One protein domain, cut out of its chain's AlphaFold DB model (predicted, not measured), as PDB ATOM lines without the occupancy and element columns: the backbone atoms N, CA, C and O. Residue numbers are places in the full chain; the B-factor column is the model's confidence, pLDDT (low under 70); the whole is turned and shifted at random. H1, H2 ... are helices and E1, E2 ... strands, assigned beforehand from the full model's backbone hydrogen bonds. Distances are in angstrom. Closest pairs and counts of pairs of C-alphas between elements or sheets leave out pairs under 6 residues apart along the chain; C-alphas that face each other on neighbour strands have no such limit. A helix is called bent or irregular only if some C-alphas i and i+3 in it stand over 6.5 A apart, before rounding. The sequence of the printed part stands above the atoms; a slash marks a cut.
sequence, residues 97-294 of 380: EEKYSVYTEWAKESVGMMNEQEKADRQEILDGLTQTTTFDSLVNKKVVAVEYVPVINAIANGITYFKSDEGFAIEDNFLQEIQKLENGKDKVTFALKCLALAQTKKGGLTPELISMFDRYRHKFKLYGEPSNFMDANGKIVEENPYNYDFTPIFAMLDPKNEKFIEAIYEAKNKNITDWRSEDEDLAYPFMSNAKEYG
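AT A GLANCE: This is residues 97 to 294 of the 380 residues of an uncharacterized protein of Flavobacterium sp. CS20 (UniProt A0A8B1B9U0). Look for a cluster of crossing helices gathered round H4 and H6, with a two-stranded hairpin, E1 and E2, reaching out at one end. H8 and H9 fold back on each other on one side of H4, and a long stretch without a named element leads from H9 to the short H10. The printed part has 198 residues, with ten named helices and two named strands in the order H1 to H7, E1, E2, H8, H9, H10; the sheet is E1 - E2, antiparallel, and the class is mostly helix. It is compact, with a radius of gyration of the C-alphas of 16.6 A, and spans 56 by 40 by 34 A.

HOW THE PARTS SIT: Start at the hairpin of E1, residues 227 to 230, and E2, residues 236 to 240, antiparallel neighbours at 159 degrees. Look there for N 229 and O 238, 2.8 A apart, and N 227 and O 240, 2.9 A apart, both within hydrogen-bond range. Outside the named strands, residues 223 to 224 pair with residues 244 to 245, antiparallel, in stretches too short to be named. From E2 go to H4, residues 146 to 159: their closest C-alphas, Asn 240 and Val 146, are 5.9 A apart. H4 touches H6, residues 184 to 198, at a steep tilt of 38 degrees, closest at the C-alphas of Ile 155 and Ala 191, 5.7 A. H6 is the hub, touching four helices. One is H5, residues 172 to 179, touched by residues 184 to 188 of H6 alone; H5 also makes a helical hairpin with H4, closest at the C-alphas of Phe 174 and Ala 154, 5.4 A, at a shallow tilt of 34 degrees, only just short of steep. Another is H2, residues 116 to 130, which runs opposite ways to H6, with the C-alphas of Leu 129 and Phe 190 closest at 5.7 A. H3, residues 133 to 140, touches H6 at Thr 134 and Lys 187, whose C-alphas are closest at 5.9 A. H3 is about perpendicular, at 88 degrees, to H7, residues 207 to 220, and they touch, with the C-alphas of Val 139 and Met 212 closest at 5.9 A. Residues 155 to 159 of H4 alone touch H8, residues 247 to 253, with the C-alphas of Ala 156 and Pro 248 closest at 5.3 A. H8 forms a helical hairpin with H9, residues 258 to 269, at a shallow tilt of 24 degrees, closest at the C-alphas of Ala 251 and Phe 260, 5.4 A. H10, residues 290 to 294, is near H9. H1, residues 101 to 112, is close to but not clearly touching H8, with the C-alphas of Tyr 103 and Leu 253 closest at 5.7 A. Each O i to N i+4 pair is within hydrogen-bond range in H1, H2, H3, H5, H6, H7, H8 and H10; H4 has 8 of 10 and H9 7 of 8.

IN THESE COORDINATES: Find C-alpha 101 at (57.613, -47.247, -46.204), where H1 begins and runs 16.2 A. H2 measures 20.7 A, H6 20.9 A, H7 19.9 A and H9 16.5 A. H4, 20.7 A, is irregular, with C-alphas 147 and 150 7.1 A apart. H6 begins at C-alpha 184 (31.776, -46.315, -26.384). H10 ends at C-alpha 294 (37.740, -44.598, -62.498).

THE WHOLE: The C-alphas farthest apart, of Asn 115 and Asn 233, are 57.3 A from each other. The printed part has no cut. The long links join H4 to H5, 12 residues, and H9 to H10, 20 residues. Mean pLDDT of the printed part is 93.4; residues 277 to 280 are under 70.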
ATOM      1  N   GLU A  97      55.891 -51.483 -41.395       76.06
ATOM      2  CA  GLU A  97      56.746 -50.315 -41.641       76.06
ATOM      3  C   GLU A  97      57.446 -50.371 -43.001       76.06
ATOM      4  O   GLU A  97      57.414 -49.391 -43.738       76.06
ATOM      5  N   GLU A  98      58.025 -51.518 -43.359       82.19
ATOM      6  CA  GLU A  98      58.645 -51.728 -44.672       82.19
ATOM      7  C   GLU A  98      57.596 -51.752 -45.791       82.19
ATOM      8  O   GLU A  98      57.825 -51.247 -46.888       82.19
ATOM      9  N   LYS A  99      56.424 -52.334 -45.519       89.38
ATOM     10  CA  LYS A  99      55.332 -52.450 -46.487       89.38
ATOM     11  C   LYS A  99      54.727 -51.091 -46.842       89.38
ATOM     12  O   LYS A  99      54.337 -50.890 -47.989       89.38
ATOM     13  N   TYR A 100      54.638 -50.187 -45.870       93.56
ATOM     14  CA  TYR A 100      54.098 -48.836 -46.027       93.56
ATOM     15  C   TYR A 100      55.201 -47.770 -45.934       93.56
ATOM     16  O   TYR A 100      54.940 -46.659 -45.475       93.56
ATOM     17  N   SER A 101      56.425 -48.098 -46.372       90.06
ATOM     18  CA  SER A 101      57.613 -47.247 -46.204       90.06
ATOM     19  C   SER A 101      57.442 -45.847 -46.790       90.06
ATOM     20  O   SER A 101      57.797 -44.867 -46.153       90.06
ATOM     21  N   VAL A 102      56.806 -45.737 -47.960       91.31
ATOM     22  CA  VAL A 102      56.530 -44.442 -48.604       91.31
ATOM     23  C   VAL A 102      55.707 -43.527 -47.692       91.31
ATOM     24  O   VAL A 102      56.006 -42.342 -47.572       91.31
ATOM     25  N   TYR A 103      54.680 -44.068 -47.029       93.62
ATOM     26  CA  TYR A 103      53.855 -43.295 -46.104       93.62
ATOM     27  C   TYR A 103      54.608 -42.977 -44.811       93.62
ATOM     28  O   TYR A 103      54.535 -41.854 -44.324       93.62
ATOM     29  N   THR A 104      55.331 -43.943 -44.236       92.81
ATOM     30  CA  THR A 104      56.031 -43.743 -42.957       92.81
ATOM     31  C   THR A 104      57.212 -42.780 -43.086       92.81
ATOM     32  O   THR A 104      57.433 -41.973 -42.183       92.81
ATOM     33  N   GLU A 105      57.928 -42.801 -44.213       92.44
ATOM     34  CA  GLU A 105      58.964 -41.820 -44.552       92.44
ATOM     35  C   GLU A 105      58.360 -40.424 -44.714       92.44
ATOM     36  O   GLU A 105      58.806 -39.493 -44.044       92.44
ATOM     37  N   TRP A 106      57.283 -40.289 -45.498       93.56
ATOM     38  CA  TRP A 106      56.567 -39.017 -45.642       93.56
ATOM     39  C   TRP A 106      56.061 -38.476 -44.297       93.56
ATOM     40  O   TRP A 106      56.213 -37.287 -44.016       93.56
ATOM     41  N   ALA A 107      55.490 -39.328 -43.442       93.50
ATOM     42  CA  ALA A 107      55.003 -38.933 -42.122       93.50
ATOM     43  C   ALA A 107      56.157 -38.424 -41.241       93.50
ATOM     44  O   ALA A 107      56.056 -37.366 -40.618       93.50
ATOM     45  N   LYS A 108      57.293 -39.132 -41.240       93.19
ATOM     46  CA  LYS A 108      58.496 -38.741 -40.495       93.19
ATOM     47  C   LYS A 108      59.061 -37.402 -40.973       93.19
ATOM     48  O   LYS A 108      59.381 -36.552 -40.143       93.19
ATOM     49  N   GLU A 109      59.175 -37.207 -42.284       93.50
ATOM     50  CA  GLU A 109      59.625 -35.941 -42.873       93.50
ATOM     51  C   GLU A 109      58.658 -34.799 -42.552       93.50
ATOM     52  O   GLU A 109      59.093 -33.729 -42.125       93.50
ATOM     53  N   SER A 110      57.352 -35.046 -42.674       92.38
ATOM     54  CA  SER A 110      56.307 -34.063 -42.373       92.38
ATOM     55  C   SER A 110      56.392 -33.583 -40.927       92.38
ATOM     56  O   SER A 110      56.372 -32.382 -40.683       92.38
ATOM     57  N   VAL A 111      56.572 -34.497 -39.966       93.81
ATOM     58  CA  VAL A 111      56.777 -34.142 -38.551       93.81
ATOM     59  C   VAL A 111      58.085 -33.370 -38.338       93.81
ATOM     60  O   VAL A 111      58.129 -32.444 -37.530       93.81
ATOM     61  N   GLY A 112      59.152 -33.712 -39.066       93.88
ATOM     62  CA  GLY A 112      60.433 -33.003 -38.996       93.88
ATOM     63  C   GLY A 112      60.371 -31.550 -39.482       93.88
ATOM     64  O   GLY A 112      61.133 -30.718 -38.994       93.88
ATOM     65  N   MET A 113      59.457 -31.244 -40.407       93.62
ATOM     66  CA  MET A 113      59.255 -29.902 -40.971       93.62
ATOM     67  C   MET A 113      58.276 -29.026 -40.175       93.62
ATOM     68  O   MET A 113      58.147 -27.842 -40.483       93.62
ATOM     69  N   MET A 114      57.601 -29.577 -39.163       94.50
ATOM     70  CA  MET A 114      56.640 -28.832 -38.348       94.50
ATOM     71  C   MET A 114      57.296 -27.731 -37.514       94.50
ATOM     72  O   MET A 114      58.395 -27.897 -36.971       94.50
ATOM     73  N   ASN A 115      56.570 -26.632 -37.335       95.31
ATOM     74  CA  ASN A 115      56.894 -25.616 -36.343       95.31
ATOM     75  C   ASN A 115      56.536 -26.086 -34.916       95.31
ATOM     76  O   ASN A 115      55.902 -27.121 -34.709       95.31
ATOM     77  N   GLU A 116      56.959 -25.327 -33.905       96.31
ATOM     78  CA  GLU A 116      56.774 -25.721 -32.501       96.31
ATOM     79  C   GLU A 116      55.300 -25.792 -32.074       96.31
ATOM     80  O   GLU A 116      54.942 -26.669 -31.290       96.31
ATOM     81  N   GLN A 117      54.429 -24.944 -32.632       94.88
ATOM     82  CA  GLN A 117      52.991 -25.012 -32.358       94.88
ATOM     83  C   GLN A 117      52.372 -26.279 -32.962       94.88
ATOM     84  O   GLN A 117      51.626 -26.983 -32.292       94.88
ATOM     85  N   GLU A 118      52.717 -26.617 -34.205       93.38
ATOM     86  CA  GLU A 118      52.230 -27.828 -34.878       93.38
ATOM     87  C   GLU A 118      52.678 -29.107 -34.158       93.38
ATOM     88  O   GLU A 118      51.894 -30.049 -34.021       93.38
ATOM     89  N   LYS A 119      53.916 -29.133 -33.647       95.19
ATOM     90  CA  LYS A 119      54.410 -30.240 -32.816       95.19
ATOM     91  C   LYS A 119      53.657 -30.337 -31.493       95.19
ATOM     92  O   LYS A 119      53.319 -31.448 -31.094       95.19
ATOM     93  N   ALA A 120      53.383 -29.208 -30.837       95.81
ATOM     94  CA  ALA A 120      52.607 -29.180 -29.598       95.81
ATOM     95  C   ALA A 120      51.179 -29.705 -29.822       95.81
ATOM     96  O   ALA A 120      50.743 -30.604 -29.105       95.81
ATOM     97  N   ASP A 121      50.499 -29.242 -30.876       94.00
ATOM     98  CA  ASP A 121      49.175 -29.734 -31.270       94.00
ATOM     99  C   ASP A 121      49.190 -31.245 -31.554       94.00
ATOM    100  O   ASP A 121      48.298 -31.988 -31.136       94.00
ATOM    101  N   ARG A 122      50.202 -31.726 -32.292       95.12
ATOM    102  CA  ARG A 122      50.361 -33.158 -32.578       95.12
ATOM    103  C   ARG A 122      50.578 -33.950 -31.291       95.12
ATOM    104  O   ARG A 122      49.996 -35.026 -31.147       95.12
ATOM    105  N   GLN A 123      51.386 -33.437 -30.366       96.88
ATOM    106  CA  GLN A 123      51.635 -34.094 -29.088       96.88
ATOM    107  C   GLN A 123      50.359 -34.170 -28.245       96.88
ATOM    108  O   GLN A 123      50.068 -35.232 -27.711       96.88
ATOM    109  N   GLU A 124      49.531 -33.124 -28.216       97.00
ATOM    110  CA  GLU A 124      48.232 -33.156 -27.529       97.00
ATOM    111  C   GLU A 124      47.294 -34.232 -28.112       97.00
ATOM    112  O   GLU A 124      46.561 -34.918 -27.388       97.00
ATOM    113  N   ILE A 125      47.314 -34.427 -29.437       97.00
ATOM    114  CA  ILE A 125      46.567 -35.513 -30.089       97.00
ATOM    115  C   ILE A 125      47.094 -36.877 -29.627       97.00
ATOM    116  O   ILE A 125      46.286 -37.743 -29.284       97.00
ATOM    117  N   LEU A 126      48.416 -37.068 -29.600       97.75
ATOM    118  CA  LEU A 126      49.054 -38.317 -29.172       97.75
ATOM    119  C   LEU A 126      48.820 -38.612 -27.685       97.75
ATOM    120  O   LEU A 126      48.496 -39.745 -27.333       97.75
ATOM    121  N   ASP A 127      48.915 -37.608 -26.821       97.62
ATOM    122  CA  ASP A 127      48.660 -37.744 -25.387       97.62
ATOM    123  C   ASP A 127      47.202 -38.140 -25.143       97.62
ATOM    124  O   ASP A 127      46.920 -39.117 -24.448       97.62
ATOM    125  N   GLY A 128      46.260 -37.453 -25.800       97.50
ATOM    126  CA  GLY A 128      44.843 -37.802 -25.727       97.50
ATOM    127  C   GLY A 128      44.536 -39.197 -26.282       97.50
ATOM    128  O   GLY A 128      43.649 -39.874 -25.770       97.50
ATOM    129  N   LEU A 129      45.264 -39.643 -27.308       97.50
ATOM    130  CA  LEU A 129      45.114 -40.977 -27.885       97.50
ATOM    131  C   LEU A 129      45.642 -42.065 -26.936       97.50
ATOM    132  O   LEU A 129      44.939 -43.040 -26.670       97.50
ATOM    133  N   THR A 130      46.855 -41.892 -26.407       97.56
ATOM    134  CA  THR A 130      47.544 -42.879 -25.554       97.56
ATOM    135  C   THR A 130      46.896 -43.061 -24.183       97.56
ATOM    136  O   THR A 130      47.044 -44.121 -23.580       97.56
ATOM    137  N   GLN A 131      46.133 -42.072 -23.712       97.69
ATOM    138  CA  GLN A 131      45.340 -42.167 -22.484       97.69
ATOM    139  C   GLN A 131      44.077 -43.032 -22.626       97.69
ATOM    140  O   GLN A 131      43.495 -43.419 -21.612       97.69
ATOM    141  N   THR A 132      43.636 -43.342 -23.850       98.50
ATOM    142  CA  THR A 132      42.432 -44.162 -24.048       98.50
ATOM    143  C   THR A 132      42.686 -45.628 -23.702       98.50
ATOM    144  O   THR A 132      43.719 -46.210 -24.047       98.50
ATOM    145  N   THR A 133      41.701 -46.280 -23.084       98.25
ATOM    146  CA  THR A 133      41.766 -47.732 -22.827       98.25
ATOM    147  C   THR A 133      41.734 -48.541 -24.129       98.25
ATOM    148  O   THR A 133      42.286 -49.643 -24.219       98.25
ATOM    149  N   THR A 134      41.128 -47.963 -25.168       98.44
ATOM    150  CA  THR A 134      41.083 -48.495 -26.528       98.44
ATOM    151  C   THR A 134      42.471 -48.513 -27.165       98.44
ATOM    152  O   THR A 134      42.839 -49.535 -27.746       98.44
ATOM    153  N   PHE A 135      43.282 -47.457 -27.012       98.56
ATOM    154  CA  PHE A 135      44.669 -47.463 -27.490       98.56
ATOM    155  C   PHE A 135      45.492 -48.548 -26.800       98.56
ATOM    156  O   PHE A 135      46.156 -49.332 -27.476       98.56
ATOM    157  N   ASP A 136      45.403 -48.652 -25.474       98.38
ATOM    158  CA  ASP A 136      46.118 -49.697 -24.741       98.38
ATOM    159  C   ASP A 136      45.731 -51.107 -25.227       98.38
ATOM    160  O   ASP A 136      46.591 -51.953 -25.472       98.38
ATOM    161  N   SER A 137      44.442 -51.346 -25.470       98.38
ATOM    162  CA  SER A 137      43.945 -52.636 -25.961       98.38
ATOM    163  C   SER A 137      44.410 -52.938 -27.390       98.38
ATOM    164  O   SER A 137      44.988 -53.995 -27.657       98.38
ATOM    165  N   LEU A 138      44.197 -52.006 -28.318       98.25
ATOM    166  CA  LEU A 138      44.443 -52.219 -29.744       98.25
ATOM    167  C   LEU A 138      45.923 -52.138 -30.119       98.25
ATOM    168  O   LEU A 138      46.379 -52.885 -30.993       98.25
ATOM    169  N   VAL A 139      46.676 -51.246 -29.477       97.69
ATOM    170  CA  VAL A 139      48.059 -50.917 -29.839       97.69
ATOM    171  C   VAL A 139      49.055 -51.626 -28.927       97.69
ATOM    172  O   VAL A 139      49.849 -52.422 -29.433       97.69
ATOM    173  N   ASN A 140      48.982 -51.422 -27.607       96.94
ATOM    174  CA  ASN A 140      49.958 -51.994 -26.666       96.94
ATOM    175  C   ASN A 140      49.753 -53.504 -26.482       96.94
ATOM    176  O   ASN A 140      50.678 -54.295 -26.672       96.94
ATOM    177  N   LYS A 141      48.519 -53.915 -26.163       97.88
ATOM    178  CA  LYS A 141      48.122 -55.321 -25.967       97.88
ATOM    179  C   LYS A 141      47.870 -56.064 -27.279       97.88
ATOM    180  O   LYS A 141      47.762 -57.288 -27.272       97.88
ATOM    181  N   LYS A 142      47.814 -55.339 -28.402       97.81
ATOM    182  CA  LYS A 142      47.649 -55.877 -29.764       97.81
ATOM    183  C   LYS A 142      46.390 -56.737 -29.939       97.81
ATOM    184  O   LYS A 142      46.397 -57.672 -30.739       97.81
ATOM    185  N   VAL A 143      45.315 -56.420 -29.218       97.06
ATOM    186  CA  VAL A 143      44.030 -57.126 -29.315       97.06
ATOM    187  C   VAL A 143      43.431 -56.950 -30.713       97.06
ATOM    188  O   VAL A 143      43.375 -55.841 -31.246       97.06
ATOM    189  N   VAL A 144      42.966 -58.056 -31.303       95.94
ATOM    190  CA  VAL A 144      42.244 -58.078 -32.584       95.94
ATOM    191  C   VAL A 144      40.917 -58.812 -32.384       95.94
ATOM    192  O   VAL A 144      40.858 -60.041 -32.481       95.94
ATOM    193  N   ALA A 145      39.857 -58.067 -32.078       94.88
ATOM    194  CA  ALA A 145      38.547 -58.600 -31.693       94.88
ATOM    195  C   ALA A 145      37.418 -57.929 -32.486       94.88
ATOM    196  O   ALA A 145      37.534 -56.760 -32.859       94.88
ATOM    197  N   VAL A 146      36.327 -58.666 -32.737       95.25
ATOM    198  CA  VAL A 146      35.161 -58.152 -33.482       95.25
ATOM    199  C   VAL A 146      34.590 -56.874 -32.866       95.25
ATOM    200  O   VAL A 146      34.167 -55.983 -33.594       95.25
ATOM    201  N   GLU A 147      34.619 -56.733 -31.541       95.56
ATOM    202  CA  GLU A 147      34.052 -55.570 -30.844       95.56
ATOM    203  C   GLU A 147      34.673 -54.217 -31.239       95.56
ATOM    204  O   GLU A 147      34.079 -53.172 -30.987       95.56
ATOM    205  N   TYR A 148      35.860 -54.218 -31.850       98.00
ATOM    206  CA  TYR A 148      36.522 -53.009 -32.336       98.00
ATOM    207  C   TYR A 148      36.377 -52.811 -33.848       98.00
ATOM    208  O   TYR A 148      36.801 -51.774 -34.354       98.00
ATOM    209  N   VAL A 149      35.758 -53.747 -34.578       97.81
ATOM    210  CA  VAL A 149      35.476 -53.593 -36.017       97.81
ATOM    211  C   VAL A 149      34.726 -52.286 -36.302       97.81
ATOM    212  O   VAL A 149      35.218 -51.544 -37.153       97.81
ATOM    213  N   PRO A 150      33.658 -51.908 -35.565       98.25
ATOM    214  CA  PRO A 150      32.982 -50.625 -35.782       98.25
ATOM    215  C   PRO A 150      33.898 -49.410 -35.574       98.25
ATOM    216  O   PRO A 150      33.780 -48.413 -36.278       98.25
ATOM    217  N   VAL A 151      34.861 -49.505 -34.648       98.69
ATOM    218  CA  VAL A 151      35.834 -48.435 -34.369       98.69
ATOM    219  C   VAL A 151      36.768 -48.233 -35.558       98.69
ATOM    220  O   VAL A 151      36.947 -47.109 -36.023       98.69
ATOM    221  N   ILE A 152      37.336 -49.322 -36.086       98.69
ATOM    222  CA  ILE A 152      38.208 -49.264 -37.267       98.69
ATOM    223  C   ILE A 152      37.419 -48.825 -38.504       98.69
ATOM    224  O   ILE A 152      37.917 -48.032 -39.302       98.69
ATOM    225  N   ASN A 153      36.175 -49.286 -38.631       98.31
ATOM    226  CA  ASN A 153      35.281 -48.938 -39.730       98.31
ATOM    227  C   ASN A 153      34.938 -47.441 -39.732       98.31
ATOM    228  O   ASN A 153      34.984 -46.802 -40.777       98.31
ATOM    229  N   ALA A 154      34.687 -46.841 -38.565       98.44
ATOM    230  CA  ALA A 154      34.449 -45.402 -38.461       98.44
ATOM    231  C   ALA A 154      35.689 -44.565 -38.800       98.44
ATOM    232  O   ALA A 154      35.566 -43.505 -39.405       98.44
ATOM    233  N   ILE A 155      36.892 -45.036 -38.447       98.62
ATOM    234  CA  ILE A 155      38.140 -44.385 -38.874       98.62
ATOM    235  C   ILE A 155      38.273 -44.471 -40.400       98.62
ATOM    236  O   ILE A 155      38.617 -43.491 -41.054       98.62
ATOM    237  N   ALA A 156      37.971 -45.624 -40.993       98.25
ATOM    238  CA  ALA A 156      37.990 -45.771 -42.440       98.25
ATOM    239  C   ALA A 156      36.969 -44.848 -43.125       98.25
ATOM    240  O   ALA A 156      37.334 -44.131 -44.054       98.25
ATOM    241  N   ASN A 157      35.736 -44.785 -42.612       96.31
ATOM    242  CA  ASN A 157      34.724 -43.831 -43.061       96.31
ATOM    243  C   ASN A 157      35.237 -42.391 -42.941       96.31
ATOM    244  O   ASN A 157      35.165 -41.642 -43.911       96.31
ATOM    245  N   GLY A 158      35.840 -42.013 -41.815       95.69
ATOM    246  CA  GLY A 158      36.292 -40.641 -41.617       95.69
ATOM    247  C   GLY A 158      37.394 -40.188 -42.578       95.69
ATOM    248  O   GLY A 158      37.402 -39.035 -43.005       95.69
ATOM    249  N   ILE A 159      38.276 -41.099 -43.000       95.62
ATOM    250  CA  ILE A 159      39.307 -40.816 -44.016       95.62
ATOM    251  C   ILE A 159      38.677 -40.406 -45.355       95.62
ATOM    252  O   ILE A 159      39.209 -39.543 -46.051       95.62
ATOM    253  N   THR A 160      37.513 -40.965 -45.698       93.50
ATOM    254  CA  THR A 160      36.790 -40.620 -46.936       93.50
ATOM    255  C   THR A 160      36.241 -39.187 -46.951       93.50
ATOM    256  O   THR A 160      35.818 -38.718 -48.007       93.50
ATOM    257  N   TYR A 161      36.245 -38.504 -45.800       92.00
ATOM    258  CA  TYR A 161      35.776 -37.128 -45.593       92.00
ATOM    259  C   TYR A 161      36.902 -36.135 -45.292       92.00
ATOM    260  O   TYR A 161      36.639 -35.016 -44.847       92.00
ATOM    261  N   PHE A 162      38.164 -36.526 -45.467       91.25
ATOM    262  CA  PHE A 162      39.268 -35.588 -45.288       91.25
ATOM    263  C   PHE A 162      39.163 -34.470 -46.307       91.25
ATOM    264  O   PHE A 162      39.162 -34.741 -47.505       91.25
ATOM    265  N   LYS A 163      39.109 -33.228 -45.826       86.94
ATOM    266  CA  LYS A 163      39.157 -32.051 -46.690       86.94
ATOM    267  C   LYS A 163      40.594 -31.669 -47.008       86.94
ATOM    268  O   LYS A 163      41.497 -31.910 -46.202       86.94
ATOM    269  N   SER A 164      40.805 -31.070 -48.175       72.44
ATOM    270  CA  SER A 164      42.125 -30.590 -48.595       72.44
ATOM    271  C   SER A 164      42.654 -29.473 -47.689       72.44
ATOM    272  O   SER A 164      43.863 -29.381 -47.459       72.44
ATOM    273  N   ASP A 165      41.757 -28.628 -47.172       70.44
ATOM    274  CA  ASP A 165      42.091 -27.391 -46.473       70.44
ATOM    275  C   ASP A 165      41.942 -27.464 -44.949       70.44
ATOM    276  O   ASP A 165      42.811 -26.905 -44.287       70.44
ATOM    277  N   GLU A 166      40.966 -28.176 -44.372       71.62
ATOM    278  CA  GLU A 166      40.996 -28.631 -42.967       71.62
ATOM    279  C   GLU A 166      39.807 -29.514 -42.553       71.62
ATOM    280  O   GLU A 166      38.653 -29.278 -42.912       71.62
ATOM    281  N   GLY A 167      40.092 -30.483 -41.677       83.88
ATOM    282  CA  GLY A 167      39.080 -31.233 -40.941       83.88
ATOM    283  C   GLY A 167      38.705 -32.581 -41.548       83.88
ATOM    284  O   GLY A 167      39.184 -33.009 -42.598       83.88
ATOM    285  N   PHE A 168      37.850 -33.279 -40.813       90.88
ATOM    286  CA  PHE A 168      37.272 -34.560 -41.183       90.88
ATOM    287  C   PHE A 168      35.857 -34.630 -40.623       90.88
ATOM    288  O   PHE A 168      35.517 -33.925 -39.670       90.88
ATOM    289  N   ALA A 169      35.051 -35.511 -41.192       91.38
ATOM    290  CA  ALA A 169      33.755 -35.880 -40.654       91.38
ATOM    291  C   ALA A 169      33.701 -37.397 -40.495       91.38
ATOM    292  O   ALA A 169      34.465 -38.112 -41.131       91.38
ATOM    293  N   ILE A 170      32.810 -37.878 -39.639       93.94
ATOM    294  CA  ILE A 170      32.388 -39.278 -39.606       93.94
ATOM    295  C   ILE A 170      30.875 -39.237 -39.761       93.94
ATOM    296  O   ILE A 170      30.232 -38.399 -39.129       93.94
ATOM    297  N   GLU A 171      30.307 -40.113 -40.584       92.88
ATOM    298  CA  GLU A 171      28.851 -40.230 -40.662       92.88
ATOM    299  C   GLU A 171      28.257 -40.633 -39.296       92.88
ATOM    300  O   GLU A 171      28.797 -41.474 -38.567       92.88
ATOM    301  N   ASP A 172      27.122 -40.026 -38.941       94.38
ATOM    302  CA  ASP A 172      26.522 -40.150 -37.607       94.38
ATOM    303  C   ASP A 172      26.183 -41.595 -37.223       94.38
ATOM    304  O   ASP A 172      26.295 -41.969 -36.056       94.38
ATOM    305  N   ASN A 173      25.786 -42.428 -38.186       94.69
ATOM    306  CA  ASN A 173      25.503 -43.847 -37.965       94.69
ATOM    307  C   ASN A 173      26.729 -44.602 -37.422       94.69
ATOM    308  O   ASN A 173      26.573 -45.368 -36.471       94.69
ATOM    309  N   PHE A 174      27.938 -44.344 -37.934       96.12
ATOM    310  CA  PHE A 174      29.166 -44.973 -37.428       96.12
ATOM    311  C   PHE A 174      29.478 -44.518 -35.997       96.12
ATOM    312  O   PHE A 174      29.858 -45.326 -35.148       96.12
ATOM    313  N   LEU A 175      29.277 -43.231 -35.691       95.62
ATOM    314  CA  LEU A 175      29.449 -42.718 -34.329       95.62
ATOM    315  C   LEU A 175      28.437 -43.333 -33.359       95.62
ATOM    316  O   LEU A 175      28.813 -43.763 -32.267       95.62
ATOM    317  N   GLN A 176      27.166 -43.411 -33.754       96.00
ATOM    318  CA  GLN A 176      26.111 -44.031 -32.954       96.00
ATOM    319  C   GLN A 176      26.372 -45.521 -32.716       96.00
ATOM    320  O   GLN A 176      26.073 -46.027 -31.635       96.00
ATOM    321  N   GLU A 177      26.924 -46.229 -33.703       95.88
ATOM    322  CA  GLU A 177      27.303 -47.634 -33.573       95.88
ATOM    323  C   GLU A 177      28.394 -47.817 -32.514       95.88
ATOM    324  O   GLU A 177      28.219 -48.615 -31.594       95.88
ATOM    325  N   ILE A 178      29.458 -47.005 -32.550       97.75
ATOM    326  CA  ILE A 178      30.527 -47.056 -31.539       97.75
ATOM    327  C   ILE A 178      30.006 -46.679 -30.149       97.75
ATOM    328  O   ILE A 178      30.377 -47.309 -29.157       97.75
ATOM    329  N   GLN A 179      29.146 -45.664 -30.050       96.56
ATOM    330  CA  GLN A 179      28.610 -45.189 -28.770       96.56
ATOM    331  C   GLN A 179      27.793 -46.250 -28.024       96.56
ATOM    332  O   GLN A 179      27.742 -46.212 -26.795       96.56
ATOM    333  N   LYS A 180      27.167 -47.188 -28.747       96.38
ATOM    334  CA  LYS A 180      26.393 -48.299 -28.167       96.38
ATOM    335  C   LYS A 180      27.273 -49.417 -27.603       96.38
ATOM    336  O   LYS A 180      26.766 -50.262 -26.870       96.38
ATOM    337  N   LEU A 181      28.562 -49.445 -27.940       96.06
ATOM    338  CA  LEU A 181      29.500 -50.444 -27.439       96.06
ATOM    339  C   LEU A 181      29.889 -50.164 -25.983       96.06
ATOM    340  O   LEU A 181      29.842 -49.028 -25.501       96.06
ATOM    341  N   GLU A 182      30.377 -51.196 -25.296       95.88
ATOM    342  CA  GLU A 182      31.031 -51.024 -23.998       95.88
ATOM    343  C   GLU A 182      32.191 -50.022 -24.118       95.88
ATOM    344  O   GLU A 182      32.967 -50.074 -25.075       95.88
ATOM    345  N   ASN A 183      32.297 -49.086 -23.172       95.88
ATOM    346  CA  ASN A 183      33.258 -47.978 -23.218       95.88
ATOM    347  C   ASN A 183      33.181 -47.143 -24.516       95.88
ATOM    348  O   ASN A 183      34.182 -46.592 -24.970       95.88
ATOM    349  N   GLY A 184      31.986 -47.004 -25.106       97.31
ATOM    350  CA  GLY A 184      31.776 -46.315 -26.384       97.31
ATOM    351  C   GLY A 184      32.350 -44.894 -26.452       97.31
ATOM    352  O   GLY A 184      32.903 -44.511 -27.476       97.31
ATOM    353  N   LYS A 185      32.318 -44.123 -25.352       97.88
ATOM    354  CA  LYS A 185      32.944 -42.784 -25.301       97.88
ATOM    355  C   LYS A 185      34.459 -42.833 -25.524       97.88
ATOM    356  O   LYS A 185      34.970 -42.051 -26.316       97.88
ATOM    357  N   ASP A 186      35.151 -43.761 -24.867       98.56
ATOM    358  CA  ASP A 186      36.599 -43.963 -25.020       98.56
ATOM    359  C   ASP A 186      36.946 -44.392 -26.454       98.56
ATOM    360  O   ASP A 186      37.866 -43.846 -27.063       98.56
ATOM    361  N   LYS A 187      36.140 -45.287 -27.038       98.56
ATOM    362  CA  LYS A 187      36.281 -45.739 -28.432       98.56
ATOM    363  C   LYS A 187      36.056 -44.612 -29.448       98.56
ATOM    364  O   LYS A 187      36.800 -44.516 -30.423       98.56
ATOM    365  N   VAL A 188      35.072 -43.738 -29.216       98.44
ATOM    366  CA  VAL A 188      34.864 -42.531 -30.035       98.44
ATOM    367  C   VAL A 188      36.070 -41.601 -29.922       98.44
ATOM    368  O   VAL A 188      36.591 -41.162 -30.944       98.44
ATOM    369  N   THR A 189      36.559 -41.331 -28.707       98.38
ATOM    370  CA  THR A 189      37.759 -40.505 -28.506       98.38
ATOM    371  C   THR A 189      38.960 -41.078 -29.253       98.38
ATOM    372  O   THR A 189      39.640 -40.333 -29.958       98.38
ATOM    373  N   PHE A 190      39.186 -42.391 -29.169       98.69
ATOM    374  CA  PHE A 190      40.235 -43.074 -29.922       98.69
ATOM    375  C   PHE A 190      40.088 -42.851 -31.435       98.69
ATOM    376  O   PHE A 190      41.033 -42.393 -32.078       98.69
ATOM    377  N   ALA A 191      38.900 -43.096 -32.000       98.50
ATOM    378  CA  ALA A 191      38.651 -42.929 -33.431       98.50
ATOM    379  C   ALA A 191      38.893 -41.485 -33.906       98.50
ATOM    380  O   ALA A 191      39.602 -41.267 -34.891       98.50
ATOM    381  N   LEU A 192      38.374 -40.494 -33.174       97.69
ATOM    382  CA  LEU A 192      38.550 -39.076 -33.496       97.69
ATOM    383  C   LEU A 192      40.022 -38.650 -33.439       97.69
ATOM    384  O   LEU A 192      40.485 -37.919 -34.312       97.69
ATOM    385  N   LYS A 193      40.779 -39.114 -32.436       97.75
ATOM    386  CA  LYS A 193      42.209 -38.799 -32.314       97.75
ATOM    387  C   LYS A 193      43.038 -39.496 -33.400       97.75
ATOM    388  O   LYS A 193      43.949 -38.872 -33.939       97.75
ATOM    389  N   CYS A 194      42.692 -40.725 -33.795       97.94
ATOM    390  CA  CYS A 194      43.302 -41.386 -34.953       97.94
ATOM    391  C   CYS A 194      43.081 -40.599 -36.254       97.94
ATOM    392  O   CYS A 194      44.033 -40.394 -37.004       97.94
ATOM    393  N   LEU A 195      41.857 -40.129 -36.506       97.19
ATOM    394  CA  LEU A 195      41.536 -39.317 -37.685       97.19
ATOM    395  C   LEU A 195      42.246 -37.965 -37.667       97.19
ATOM    396  O   LEU A 195      42.823 -37.559 -38.673       97.19
ATOM    397  N   ALA A 196      42.262 -37.296 -36.512       95.12
ATOM    398  CA  ALA A 196      42.997 -36.051 -36.335       95.12
ATOM    399  C   ALA A 196      44.481 -36.226 -36.678       95.12
ATOM    400  O   ALA A 196      45.045 -35.394 -37.380       95.12
ATOM    401  N   LEU A 197      45.092 -37.329 -36.239       94.88
ATOM    402  CA  LEU A 197      46.493 -37.632 -36.510       94.88
ATOM    403  C   LEU A 197      46.757 -38.003 -37.978       94.88
ATOM    404  O   LEU A 197      47.799 -37.648 -38.521       94.88
ATOM    405  N   ALA A 198      45.830 -38.719 -38.618       94.44
ATOM    406  CA  ALA A 198      45.955 -39.173 -40.002       94.44
ATOM    407  C   ALA A 198      45.943 -38.033 -41.036       94.44
ATOM    408  O   ALA A 198      46.404 -38.241 -42.159       94.44
ATOM    409  N   GLN A 199      45.464 -36.839 -40.671       89.00
ATOM    410  CA  GLN A 199      45.517 -35.662 -41.536       89.00
ATOM    411  C   GLN A 199      46.956 -35.277 -41.903       89.00
ATOM    412  O   GLN A 199      47.876 -35.318 -41.080       89.00
ATOM    413  N   THR A 200      47.134 -34.801 -43.136       80.75
ATOM    414  CA  THR A 200      48.433 -34.385 -43.689       80.75
ATOM    415  C   THR A 200      49.102 -33.293 -42.860       80.75
ATOM    416  O   THR A 200      50.254 -33.447 -42.455       80.75
ATOM    417  N   LYS A 201      48.353 -32.245 -42.497       82.38
ATOM    418  CA  LYS A 201      48.824 -31.142 -41.642       82.38
ATOM    419  C   LYS A 201      49.204 -31.568 -40.222       82.38
ATOM    420  O   LYS A 201      49.912 -30.840 -39.536       82.38
ATOM    421  N   LYS A 202      48.729 -32.726 -39.758       88.00
ATOM    422  CA  LYS A 202      49.039 -33.247 -38.421       88.00
ATOM    423  C   LYS A 202      50.126 -34.309 -38.438       88.00
ATOM    424  O   LYS A 202      50.454 -34.805 -37.368       88.00
ATOM    425  N   GLY A 203      50.760 -34.583 -39.584       86.50
ATOM    426  CA  GLY A 203      51.975 -35.404 -39.695       86.50
ATOM    427  C   GLY A 203      51.729 -36.900 -39.872       86.50
ATOM    428  O   GLY A 203      52.675 -37.678 -39.794       86.50
ATOM    429  N   GLY A 204      50.478 -37.310 -40.084       92.81
ATOM    430  CA  GLY A 204      50.124 -38.691 -40.390       92.81
ATOM    431  C   GLY A 204      50.190 -39.663 -39.205       92.81
ATOM    432  O   GLY A 204      50.655 -39.353 -38.101       92.81
ATOM    433  N   LEU A 205      49.702 -40.876 -39.463       96.06
ATOM    434  CA  LEU A 205      49.637 -41.980 -38.506       96.06
ATOM    435  C   LEU A 205      51.030 -42.438 -38.056       96.06
ATOM    436  O   LEU A 205      51.986 -42.419 -38.829       96.06
ATOM    437  N   THR A 206      51.130 -42.907 -36.811       95.19
ATOM    438  CA  THR A 206      52.364 -43.522 -36.302       95.19
ATOM    439  C   THR A 206      52.530 -44.967 -36.803       95.19
ATOM    440  O   THR A 206      51.535 -45.617 -37.155       95.19
ATOM    441  N   PRO A 207      53.759 -45.518 -36.797       94.56
ATOM    442  CA  PRO A 207      54.007 -46.923 -37.133       94.56
ATOM    443  C   PRO A 207      53.165 -47.919 -36.323       94.56
ATOM    444  O   PRO A 207      52.676 -48.915 -36.861       94.56
ATOM    445  N   GLU A 208      52.927 -47.640 -35.042       95.44
ATOM    446  CA  GLU A 208      52.160 -48.507 -34.150       95.44
ATOM    447  C   GLU A 208      50.680 -48.573 -34.555       95.44
ATOM    448  O   GLU A 208      50.080 -49.654 -34.530       95.44
ATOM    449  N   LEU A 209      50.106 -47.444 -34.992       97.88
ATOM    450  CA  LEU A 209      48.742 -47.384 -35.523       97.88
ATOM    451  C   LEU A 209      48.629 -48.092 -36.873       97.88
ATOM    452  O   LEU A 209      47.696 -48.864 -37.080       97.88
ATOM    453  N   ILE A 210      49.601 -47.902 -37.768       97.56
ATOM    454  CA  ILE A 210      49.650 -48.610 -39.058       97.56
ATOM    455  C   ILE A 210      49.712 -50.125 -38.830       97.56
ATOM    456  O   ILE A 210      48.958 -50.889 -39.438       97.56
ATOM    457  N   SER A 211      50.560 -50.566 -37.899       96.62
ATOM    458  CA  SER A 211      50.664 -51.966 -37.490       96.62
ATOM    459  C   SER A 211      49.353 -52.492 -36.896       96.62
ATOM    460  O   SER A 211      48.971 -53.635 -37.149       96.62
ATOM    461  N   MET A 212      48.634 -51.669 -36.127       97.88
ATOM    462  CA  MET A 212      47.310 -52.005 -35.601       97.88
ATOM    463  C   MET A 212      46.289 -52.220 -36.722       97.88
ATOM    464  O   MET A 212      45.675 -53.289 -36.771       97.88
ATOM    465  N   PHE A 213      46.172 -51.290 -37.671       98.38
ATOM    466  CA  PHE A 213      45.268 -51.453 -38.812       98.38
ATOM    467  C   PHE A 213      45.611 -52.696 -39.634       98.38
ATOM    468  O   PHE A 213      44.727 -53.477 -39.989       98.38
ATOM    469  N   ASP A 214      46.896 -52.939 -39.896       96.50
ATOM    470  CA  ASP A 214      47.320 -54.095 -40.680       96.50
ATOM    471  C   ASP A 214      47.018 -55.433 -39.974       96.50
ATOM    472  O   ASP A 214      46.666 -56.403 -40.648       96.50
ATOM    473  N   ARG A 215      47.044 -55.500 -38.630       97.06
ATOM    474  CA  ARG A 215      46.555 -56.675 -37.878       97.06
ATOM    475  C   ARG A 215      45.062 -56.923 -38.111       97.06
ATOM    476  O   ARG A 215      44.676 -58.064 -38.373       97.06
ATOM    477  N   TYR A 216      44.239 -55.873 -38.077       97.44
ATOM    478  CA  TYR A 216      42.805 -55.982 -38.374       97.44
ATOM    479  C   TYR A 216      42.564 -56.437 -39.811       97.44
ATOM    480  O   TYR A 216      41.817 -57.388 -40.024       97.44
ATOM    481  N   ARG A 217      43.280 -55.870 -40.789       96.00
ATOM    482  CA  ARG A 217      43.220 -56.323 -42.188       96.00
ATOM    483  C   ARG A 217      43.595 -57.791 -42.354       96.00
ATOM    484  O   ARG A 217      43.028 -58.479 -43.195       96.00
ATOM    485  N   HIS A 218      44.560 -58.305 -41.599       94.94
ATOM    486  CA  HIS A 218      44.929 -59.716 -41.711       94.94
ATOM    487  C   HIS A 218      43.814 -60.652 -41.228       94.94
ATOM    488  O   HIS A 218      43.515 -61.632 -41.923       94.94
ATOM    489  N   LYS A 219      43.179 -60.327 -40.091       93.81
ATOM    490  CA  LYS A 219      42.075 -61.116 -39.523       93.81
ATOM    491  C   LYS A 219      40.784 -60.963 -40.333       93.81
ATOM    492  O   LYS A 219      40.213 -61.962 -40.757       93.81
ATOM    493  N   PHE A 220      40.373 -59.727 -40.591       94.12
ATOM    494  CA  PHE A 220      39.075 -59.375 -41.168       94.12
ATOM    495  C   PHE A 220      39.122 -59.069 -42.671       94.12
ATOM    496  O   PHE A 220      38.095 -58.875 -43.288       94.12
ATOM    497  N   LYS A 221      40.285 -59.078 -43.328       95.94
ATOM    498  CA  LYS A 221      40.428 -58.606 -44.725       95.94
ATOM    499  C   LYS A 221      40.149 -57.102 -44.840       95.94
ATOM    500  O   LYS A 221      40.172 -56.376 -43.852       95.94
ATOM    501  N   LEU A 222      40.065 -56.611 -46.075       97.38
ATOM    502  CA  LEU A 222      39.928 -55.181 -46.370       97.38
ATOM    503  C   LEU A 222      38.495 -54.682 -46.205       97.38
ATOM    504  O   LEU A 222      38.304 -53.521 -45.884       97.38
ATOM    505  N   TYR A 223      37.517 -55.546 -46.427       97.56
ATOM    506  CA  TYR A 223      36.099 -55.267 -46.278       97.56
ATOM    507  C   TYR A 223      35.383 -56.599 -46.019       97.56
ATOM    508  O   TYR A 223      35.923 -57.665 -46.343       97.56
ATOM    509  N   GLY A 224      34.167 -56.554 -45.484       95.75
ATOM    510  CA  GLY A 224      33.364 -57.753 -45.291       95.75
ATOM    511  C   GLY A 224      31.939 -57.489 -44.832       95.75
ATOM    512  O   GLY A 224      31.589 -56.394 -44.399       95.75
ATOM    513  N   GLU A 225      31.140 -58.542 -44.948       95.12
ATOM    514  CA  GLU A 225      29.743 -58.619 -44.524       95.12
ATOM    515  C   GLU A 225      29.636 -59.400 -43.197       95.12
ATOM    516  O   GLU A 225      30.605 -60.078 -42.801       95.12
ATOM    517  N   PRO A 226      28.470 -59.357 -42.520       94.75
ATOM    518  CA  PRO A 226      28.196 -60.185 -41.362       94.75
ATOM    519  C   PRO A 226      28.566 -61.648 -41.603       94.75
ATOM    520  O   PRO A 226      28.173 -62.261 -42.597       94.75
ATOM    521  N   SER A 227      29.378 -62.203 -40.710       91.12
ATOM    522  CA  SER A 227      30.000 -63.512 -40.897       91.12
ATOM    523  C   SER A 227      30.348 -64.183 -39.574       91.12
ATOM    524  O   SER A 227      30.650 -63.531 -38.578       91.12
ATOM    525  N   ASN A 228      30.347 -65.517 -39.586       91.25
ATOM    526  CA  ASN A 228      30.726 -66.334 -38.438       91.25
ATOM    527  C   ASN A 228      32.114 -66.928 -38.668       91.25
ATOM    528  O   ASN A 228      32.357 -67.593 -39.676       91.25
ATOM    529  N   PHE A 229      33.013 -66.735 -37.710       85.69
ATOM    530  CA  PHE A 229      34.292 -67.425 -37.671       85.69
ATOM    531  C   PHE A 229      34.087 -68.793 -37.033       85.69
ATOM    532  O   PHE A 229      33.517 -68.901 -35.946       85.69
ATOM    533  N   MET A 230      34.555 -69.837 -37.712       89.44
ATOM    534  CA  MET A 230      34.420 -71.223 -37.269       89.44
ATOM    535  C   MET A 230      35.790 -71.849 -37.004       89.44
ATOM    536  O   MET A 230      36.772 -71.516 -37.672       89.44
ATOM    537  N   ASP A 231      35.856 -72.763 -36.038       89.12
ATOM    538  CA  ASP A 231      37.018 -73.631 -35.852       89.12
ATOM    539  C   ASP A 231      37.073 -74.755 -36.907       89.12
ATOM    540  O   ASP A 231      36.195 -74.892 -37.762       89.12
ATOM    541  N   ALA A 232      38.111 -75.594 -36.841       91.31
ATOM    542  CA  ALA A 232      38.288 -76.724 -37.759       91.31
ATOM    543  C   ALA A 232      37.166 -77.779 -37.680       91.31
ATOM    544  O   ALA A 232      37.047 -78.605 -38.581       91.31
ATOM    545  N   ASN A 233      36.344 -77.752 -36.626       92.38
ATOM    546  CA  ASN A 233      35.208 -78.649 -36.432       92.38
ATOM    547  C   ASN A 233      33.882 -78.009 -36.878       92.38
ATOM    548  O   ASN A 233      32.824 -78.610 -36.695       92.38
ATOM    549  N   GLY A 234      33.916 -76.792 -37.435       88.88
ATOM    550  CA  GLY A 234      32.726 -76.049 -37.846       88.88
ATOM    551  C   GLY A 234      31.972 -75.386 -36.689       88.88
ATOM    552  O   GLY A 234      30.855 -74.912 -36.887       88.88
ATOM    553  N   LYS A 235      32.544 -75.335 -35.478       93.62
ATOM    554  CA  LYS A 235      31.930 -74.632 -34.347       93.62
ATOM    555  C   LYS A 235      32.191 -73.137 -34.473       93.62
ATOM    556  O   LYS A 235      33.337 -72.727 -34.636       93.62
ATOM    557  N   ILE A 236      31.144 -72.327 -34.334       90.50
ATOM    558  CA  ILE A 236      31.265 -70.866 -34.280       90.50
ATOM    559  C   ILE A 236      32.090 -70.479 -33.046       90.50
ATOM    560  O   ILE A 236      31.750 -70.843 -31.918       90.50
ATOM    561  N   VAL A 237      33.186 -69.762 -33.280       91.62
ATOM    562  CA  VAL A 237      34.090 -69.247 -32.242       91.62
ATOM    563  C   VAL A 237      33.957 -67.741 -32.044       91.62
ATOM    564  O   VAL A 237      34.246 -67.252 -30.956       91.62
ATOM    565  N   GLU A 238      33.518 -67.008 -33.066       91.62
ATOM    566  CA  GLU A 238      33.323 -65.559 -33.016       91.62
ATOM    567  C   GLU A 238      32.299 -65.172 -34.089       91.62
ATOM    568  O   GLU A 238      32.386 -65.636 -35.226       91.62
ATOM    569  N   GLU A 239      31.325 -64.339 -33.742       93.31
ATOM    570  CA  GLU A 239      30.342 -63.804 -34.688       93.31
ATOM    571  C   GLU A 239      30.687 -62.350 -34.978       93.31
ATOM    572  O   GLU A 239      30.909 -61.575 -34.050       93.31
ATOM    573  N   ASN A 240      30.735 -61.977 -36.254       93.19
ATOM    574  CA  ASN A 240      30.850 -60.597 -36.694       93.19
ATOM    575  C   ASN A 240      29.511 -60.142 -37.282       93.19
ATOM    576  O   ASN A 240      29.189 -60.541 -38.399       93.19
ATOM    577  N   PRO A 241      28.739 -59.305 -36.575       94.88
ATOM    578  CA  PRO A 241      27.456 -58.817 -37.067       94.88
ATOM    579  C   PRO A 241      27.583 -57.583 -37.972       94.88
ATOM    580  O   PRO A 241      26.563 -57.049 -38.403       94.88
ATOM    581  N   TYR A 242      28.798 -57.092 -38.233       94.62
ATOM    582  CA  TYR A 242      29.017 -55.795 -38.865       94.62
ATOM    583  C   TYR A 242      29.365 -55.927 -40.349       94.62
ATOM    584  O   TYR A 242      30.198 -56.749 -40.737       94.62
ATOM    585  N   ASN A 243      28.783 -55.043 -41.161       95.75
ATOM    586  CA  ASN A 243      29.378 -54.647 -42.435       95.75
ATOM    587  C   ASN A 243      30.558 -53.712 -42.147       95.75
ATOM    588  O   ASN A 243      30.449 -52.824 -41.302       95.75
ATOM    589  N   TYR A 244      31.678 -53.885 -42.843       97.25
ATOM    590  CA  TYR A 244      32.841 -53.014 -42.675       97.25
ATOM    591  C   TYR A 244      33.647 -52.863 -43.955       97.25
ATOM    592  O   TYR A 244      33.763 -53.791 -44.756       97.25
ATOM    593  N   ASP A 245      34.259 -51.694 -44.100       97.94
ATOM    594  CA  ASP A 245      35.114 -51.335 -45.221       97.94
ATOM    595  C   ASP A 245      36.342 -50.574 -44.710       97.94
ATOM    596  O   ASP A 245      36.313 -49.373 -44.458       97.94
ATOM    597  N   PHE A 246      37.450 -51.291 -44.546       98.50
ATOM    598  CA  PHE A 246      38.742 -50.731 -44.157       98.50
ATOM    599  C   PHE A 246      39.560 -50.245 -45.359       98.50
ATOM    600  O   PHE A 246      40.683 -49.762 -45.173       98.50
ATOM    601  N   THR A 247      39.051 -50.377 -46.590       98.19
ATOM    602  CA  THR A 247      39.796 -50.024 -47.807       98.19
ATOM    603  C   THR A 247      40.307 -48.579 -47.815       98.19
ATOM    604  O   THR A 247      41.471 -48.412 -48.199       98.19
ATOM    605  N   PRO A 248      39.578 -47.555 -47.308       97.69
ATOM    606  CA  PRO A 248      40.080 -46.180 -47.274       97.69
ATOM    607  C   PRO A 248      41.393 -46.019 -46.501       97.69
ATOM    608  O   PRO A 248      42.288 -45.307 -46.953       97.69
ATOM    609  N   ILE A 249      41.563 -46.732 -45.378       98.38
ATOM    610  CA  ILE A 249      42.803 -46.684 -44.584       98.38
ATOM    611  C   ILE A 249      43.981 -47.119 -45.454       98.38
ATOM    612  O   ILE A 249      44.995 -46.433 -45.542       98.38
ATOM    613  N   PHE A 250      43.852 -48.255 -46.133       98.06
ATOM    614  CA  PHE A 250      44.960 -48.825 -46.896       98.06
ATOM    615  C   PHE A 250      45.205 -48.115 -48.220       98.06
ATOM    616  O   PHE A 250      46.354 -48.007 -48.639       98.06
ATOM    617  N   ALA A 251      44.158 -47.584 -48.843       96.62
ATOM    618  CA  ALA A 251      44.290 -46.739 -50.015       96.62
ATOM    619  C   ALA A 251      44.918 -45.373 -49.683       96.62
ATOM    620  O   ALA A 251      45.572 -44.792 -50.542       96.62
ATOM    621  N   MET A 252      44.776 -44.867 -48.451       95.56
ATOM    622  CA  MET A 252      45.511 -43.686 -47.981       95.56
ATOM    623  C   MET A 252      46.994 -44.010 -47.758       95.56
ATOM    624  O   MET A 252      47.862 -43.230 -48.145       95.56
ATOM    625  N   LEU A 253      47.288 -45.164 -47.147       95.88
ATOM    626  CA  LEU A 253      48.659 -45.600 -46.855       95.88
ATOM    627  C   LEU A 253      49.453 -45.976 -48.115       95.88
ATOM    628  O   LEU A 253      50.660 -45.764 -48.165       95.88
ATOM    629  N   ASP A 254      48.799 -46.547 -49.127       94.81
ATOM    630  CA  ASP A 254      49.427 -46.911 -50.400       94.81
ATOM    631  C   ASP A 254      48.456 -46.663 -51.574       94.81
ATOM    632  O   ASP A 254      47.831 -47.595 -52.097       94.81
ATOM    633  N   PRO A 255      48.322 -45.399 -52.022       91.56
ATOM    634  CA  PRO A 255      47.357 -45.000 -53.049       91.56
ATOM    635  C   PRO A 255      47.710 -45.492 -54.456       91.56
ATOM    636  O   PRO A 255      46.962 -45.224 -55.394       91.56
ATOM    637  N   LYS A 256      48.858 -46.160 -54.636       91.19
ATOM    638  CA  LYS A 256      49.268 -46.786 -55.903       91.19
ATOM    639  C   LYS A 256      49.080 -48.304 -55.883       91.19
ATOM    640  O   LYS A 256      49.324 -48.953 -56.900       91.19
ATOM    641  N   ASN A 257      48.639 -48.873 -54.762       93.06
ATOM    642  CA  ASN A 257      48.413 -50.302 -54.650       93.06
ATOM    643  C   ASN A 257      47.155 -50.718 -55.402       93.06
ATOM    644  O   ASN A 257      46.040 -50.518 -54.921       93.06
ATOM    645  N   GLU A 258      47.329 -51.376 -56.543       93.25
ATOM    646  CA  GLU A 258      46.214 -51.893 -57.336       93.25
ATOM    647  C   GLU A 258      45.220 -52.695 -56.485       93.25
ATOM    648  O   GLU A 258      44.024 -52.458 -56.578       93.25
ATOM    649  N   LYS A 259      45.686 -53.551 -55.565       94.25
ATOM    650  CA  LYS A 259      44.786 -54.379 -54.746       94.25
ATOM    651  C   LYS A 259      43.916 -53.564 -53.794       94.25
ATOM    652  O   LYS A 259      42.789 -53.964 -53.531       94.25
ATOM    653  N   PHE A 260      44.429 -52.465 -53.240       95.44
ATOM    654  CA  PHE A 260      43.621 -51.606 -52.368       95.44
ATOM    655  C   PHE A 260      42.615 -50.798 -53.178       95.44
ATOM    656  O   PHE A 260      41.474 -50.663 -52.753       95.44
ATOM    657  N   ILE A 261      43.005 -50.339 -54.369       95.19
ATOM    658  CA  ILE A 261      42.099 -49.635 -55.277       95.19
ATOM    659  C   ILE A 261      41.005 -50.574 -55.798       95.19
ATOM    660  O   ILE A 261      39.831 -50.228 -55.762       95.19
ATOM    661  N   GLU A 262      41.330 -51.789 -56.232       95.12
ATOM    662  CA  GLU A 262      40.315 -52.761 -56.658       95.12
ATOM    663  C   GLU A 262      39.366 -53.128 -55.506       95.12
ATOM    664  O   GLU A 262      38.154 -53.181 -55.707       95.12
ATOM    665  N   ALA A 263      39.884 -53.266 -54.281       96.75
ATOM    666  CA  ALA A 263      39.064 -53.571 -53.111       96.75
ATOM    667  C   ALA A 263      38.038 -52.475 -52.770       96.75
ATOM    668  O   ALA A 263      36.956 -52.824 -52.302       96.75
ATOM    669  N   ILE A 264      38.326 -51.189 -53.034       96.62
ATOM    670  CA  ILE A 264      37.326 -50.109 -52.899       96.62
ATOM    671  C   ILE A 264      36.118 -50.431 -53.782       96.62
ATOM    672  O   ILE A 264      34.994 -50.495 -53.297       96.62
ATOM    673  N   TYR A 265      36.347 -50.694 -55.072       95.12
ATOM    674  CA  TYR A 265      35.261 -51.020 -55.997       95.12
ATOM    675  C   TYR A 265      34.511 -52.279 -55.576       95.12
ATOM    676  O   TYR A 265      33.288 -52.296 -55.630       95.12
ATOM    677  N   GLU A 266      35.213 -53.322 -55.135       95.06
ATOM    678  CA  GLU A 266      34.563 -54.548 -54.672       95.06
ATOM    679  C   GLU A 266      33.657 -54.313 -53.454       95.06
ATOM    680  O   GLU A 266      32.553 -54.862 -53.418       95.06
ATOM    681  N   ALA A 267      34.083 -53.484 -52.494       96.31
ATOM    682  CA  ALA A 267      33.275 -53.112 -51.334       96.31
ATOM    683  C   ALA A 267      32.013 -52.336 -51.750       96.31
ATOM    684  O   ALA A 267      30.907 -52.698 -51.339       96.31
ATOM    685  N   LYS A 268      32.158 -51.343 -52.645       94.38
ATOM    686  CA  LYS A 268      31.025 -50.583 -53.209       94.38
ATOM    687  C   LYS A 268      30.069 -51.475 -53.995       94.38
ATOM    688  O   LYS A 268      28.858 -51.409 -53.843       94.38
ATOM    689  N   ASN A 269      30.617 -52.378 -54.801       90.38
ATOM    690  CA  ASN A 269      29.867 -53.313 -55.633       90.38
ATOM    691  C   ASN A 269      29.042 -54.324 -54.817       90.38
ATOM    692  O   ASN A 269      28.082 -54.884 -55.347       90.38
ATOM    693  N   LYS A 270      29.433 -54.573 -53.562       92.19
ATOM    694  CA  LYS A 270      28.699 -55.394 -52.590       92.19
ATOM    695  C   LYS A 270      27.754 -54.581 -51.698       92.19
ATOM    696  O   LYS A 270      27.159 -55.154 -50.797       92.19
ATOM    697  N   ASN A 271      27.601 -53.277 -51.942       91.19
ATOM    698  CA  ASN A 271      26.788 -52.365 -51.130       91.19
ATOM    699  C   ASN A 271      27.208 -52.335 -49.646       91.19
ATOM    700  O   ASN A 271      26.375 -52.159 -48.760       91.19
ATOM    701  N   ILE A 272      28.499 -52.542 -49.359       93.06
ATOM    702  CA  ILE A 272      29.036 -52.417 -47.993       93.06
ATOM    703  C   ILE A 272      29.152 -50.937 -47.622       93.06
ATOM    704  O   ILE A 272      28.845 -50.536 -46.502       93.06
ATOM    705  N   THR A 273      29.597 -50.126 -48.579       91.38
ATOM    706  CA  THR A 273      29.605 -48.665 -48.520       91.38
ATOM    707  C   THR A 273      29.184 -48.125 -49.888       91.38
ATOM    708  O   THR A 273      29.321 -48.825 -50.889       91.38
ATOM    709  N   ASP A 274      28.711 -46.882 -49.960       89.94
ATOM    710  CA  ASP A 274      28.170 -46.321 -51.207       89.94
ATOM    711  C   ASP A 274      29.118 -45.328 -51.881       89.94
ATOM    712  O   ASP A 274      29.994 -44.729 -51.245       89.94
ATOM    713  N   TRP A 275      28.954 -45.162 -53.194       90.69
ATOM    714  CA  TRP A 275      29.525 -44.025 -53.912       90.69
ATOM    715  C   TRP A 275      28.782 -42.750 -53.519       90.69
ATOM    716  O   TRP A 275      27.555 -42.733 -53.460       90.69
ATOM    717  N   ARG A 276      29.513 -41.654 -53.329       83.56
ATOM    718  CA  ARG A 276      28.923 -40.333 -53.104       83.56
ATOM    719  C   ARG A 276      28.691 -39.600 -54.423       83.56
ATOM    720  O   ARG A 276      29.383 -39.816 -55.429       83.56
ATOM    721  N   SER A 277      27.674 -38.751 -54.435       64.06
ATOM    722  CA  SER A 277      27.434 -37.779 -55.500       64.06
ATOM    723  C   SER A 277      28.123 -36.458 -55.153       64.06
ATOM    724  O   SER A 277      27.931 -35.963 -54.050       64.06
ATOM    725  N   GLU A 278      28.841 -35.901 -56.135       68.25
ATOM    726  CA  GLU A 278      29.446 -34.552 -56.188       68.25
ATOM    727  C   GLU A 278      30.891 -34.343 -55.690       68.25
ATOM    728  O   GLU A 278      31.476 -35.150 -54.964       68.25
ATOM    729  N   ASP A 279      31.470 -33.260 -56.230       59.16
ATOM    730  CA  ASP A 279      32.823 -32.729 -56.033       59.16
ATOM    731  C   ASP A 279      32.902 -31.987 -54.691       59.16
ATOM    732  O   ASP A 279      32.819 -30.760 -54.610       59.16
ATOM    733  N   GLU A 280      33.051 -32.744 -53.610       68.12
ATOM    734  CA  GLU A 280      33.573 -32.196 -52.361       68.12
ATOM    735  C   GLU A 280      35.088 -31.962 -52.504       68.12
ATOM    736  O   GLU A 280      35.782 -32.748 -53.158       68.12
ATOM    737  N   ASP A 281      35.621 -30.902 -51.881       83.31
ATOM    738  CA  ASP A 281      37.070 -30.653 -51.797       83.31
ATOM    739  C   ASP A 281      37.737 -31.661 -50.846       83.31
ATOM    740  O   ASP A 281      38.130 -31.351 -49.719       83.31
ATOM    741  N   LEU A 282      37.778 -32.916 -51.291       88.38
ATOM    742  CA  LEU A 282      38.335 -34.042 -50.565       88.38
ATOM    743  C   LEU A 282      39.815 -34.201 -50.896       88.38
ATOM    744  O   LEU A 282      40.220 -34.164 -52.055       88.38
ATOM    745  N   ALA A 283      40.606 -34.536 -49.883       88.94
ATOM    746  CA  ALA A 283      42.010 -34.893 -50.047       88.94
ATOM    747  C   ALA A 283      42.187 -36.173 -50.890       88.94
ATOM    748  O   ALA A 283      43.182 -36.331 -51.603       88.94
ATOM    749  N   TYR A 284      41.216 -37.095 -50.824       90.56
ATOM    750  CA  TYR A 284      41.249 -38.391 -51.507       90.56
ATOM    751  C   TYR A 284      39.917 -38.720 -52.207       90.56
ATOM    752  O   TYR A 284      39.247 -39.694 -51.852       90.56
ATOM    753  N   PRO A 285      39.520 -37.961 -53.242       91.81
ATOM    754  CA  PRO A 285      38.178 -38.068 -53.816       91.81
ATOM    755  C   PRO A 285      37.925 -39.430 -54.478       91.81
ATOM    756  O   PRO A 285      36.796 -39.914 -54.504       91.81
ATOM    757  N   PHE A 286      38.979 -40.115 -54.934       92.81
ATOM    758  CA  PHE A 286      38.885 -41.437 -55.557       92.81
ATOM    759  C   PHE A 286      38.365 -42.549 -54.625       92.81
ATOM    760  O   PHE A 286      38.014 -43.620 -55.112       92.81
ATOM    761  N   MET A 287      38.342 -42.336 -53.305       93.62
ATOM    762  CA  MET A 287      37.790 -43.305 -52.344       93.62
ATOM    763  C   MET A 287      36.263 -43.210 -52.223       93.62
ATOM    764  O   MET A 287      35.614 -44.174 -51.819       93.62
ATOM    765  N   SER A 288      35.696 -42.057 -52.584       90.38
ATOM    766  CA  SER A 288      34.288 -41.715 -52.342       90.38
ATOM    767  C   SER A 288      33.508 -41.495 -53.634       90.38
ATOM    768  O   SER A 288      32.303 -41.727 -53.666       90.38
ATOM    769  N   ASN A 289      34.174 -41.064 -54.706       91.25
ATOM    770  CA  ASN A 289      33.559 -40.659 -55.963       91.25
ATOM    771  C   ASN A 289      33.928 -41.637 -57.094       91.25
ATOM    772  O   ASN A 289      35.106 -41.852 -57.384       91.25
ATOM    773  N   ALA A 290      32.915 -42.208 -57.752       91.12
ATOM    774  CA  ALA A 290      33.071 -43.211 -58.809       91.12
ATOM    775  C   ALA A 290      33.859 -42.709 -60.036       91.12
ATOM    776  O   ALA A 290      34.669 -43.449 -60.604       91.12
ATOM    777  N   LYS A 291      33.685 -41.442 -60.420       89.06
ATOM    778  CA  LYS A 291      34.426 -40.807 -61.515       89.06
ATOM    779  C   LYS A 291      35.911 -40.703 -61.178       89.06
ATOM    780  O   LYS A 291      36.763 -41.133 -61.960       89.06
ATOM    781  N   GLU A 292      36.228 -40.173 -59.999       90.88
ATOM    782  CA  GLU A 292      37.613 -40.028 -59.533       90.88
ATOM    783  C   GLU A 292      38.270 -41.388 -59.263       90.88
ATOM    784  O   GLU A 292      39.456 -41.580 -59.547       90.88
ATOM    785  N   TYR A 293      37.488 -42.372 -58.816       93.69
ATOM    786  CA  TYR A 293      37.903 -43.767 -58.750       93.69
ATOM    787  C   TYR A 293      38.318 -44.304 -60.123       93.69
ATOM    788  O   TYR A 293      39.423 -44.826 -60.277       93.69
ATOM    789  N   GLY A 294      37.464 -44.141 -61.138       90.69
ATOM    790  CA  GLY A 294      37.740 -44.598 -62.498       90.69
ATOM    791  C   GLY A 294      39.027 -43.993 -63.065       90.69
ATOM    792  O   GLY A 294      39.862 -44.715 -63.617       90.69
TER     793      GLY A 294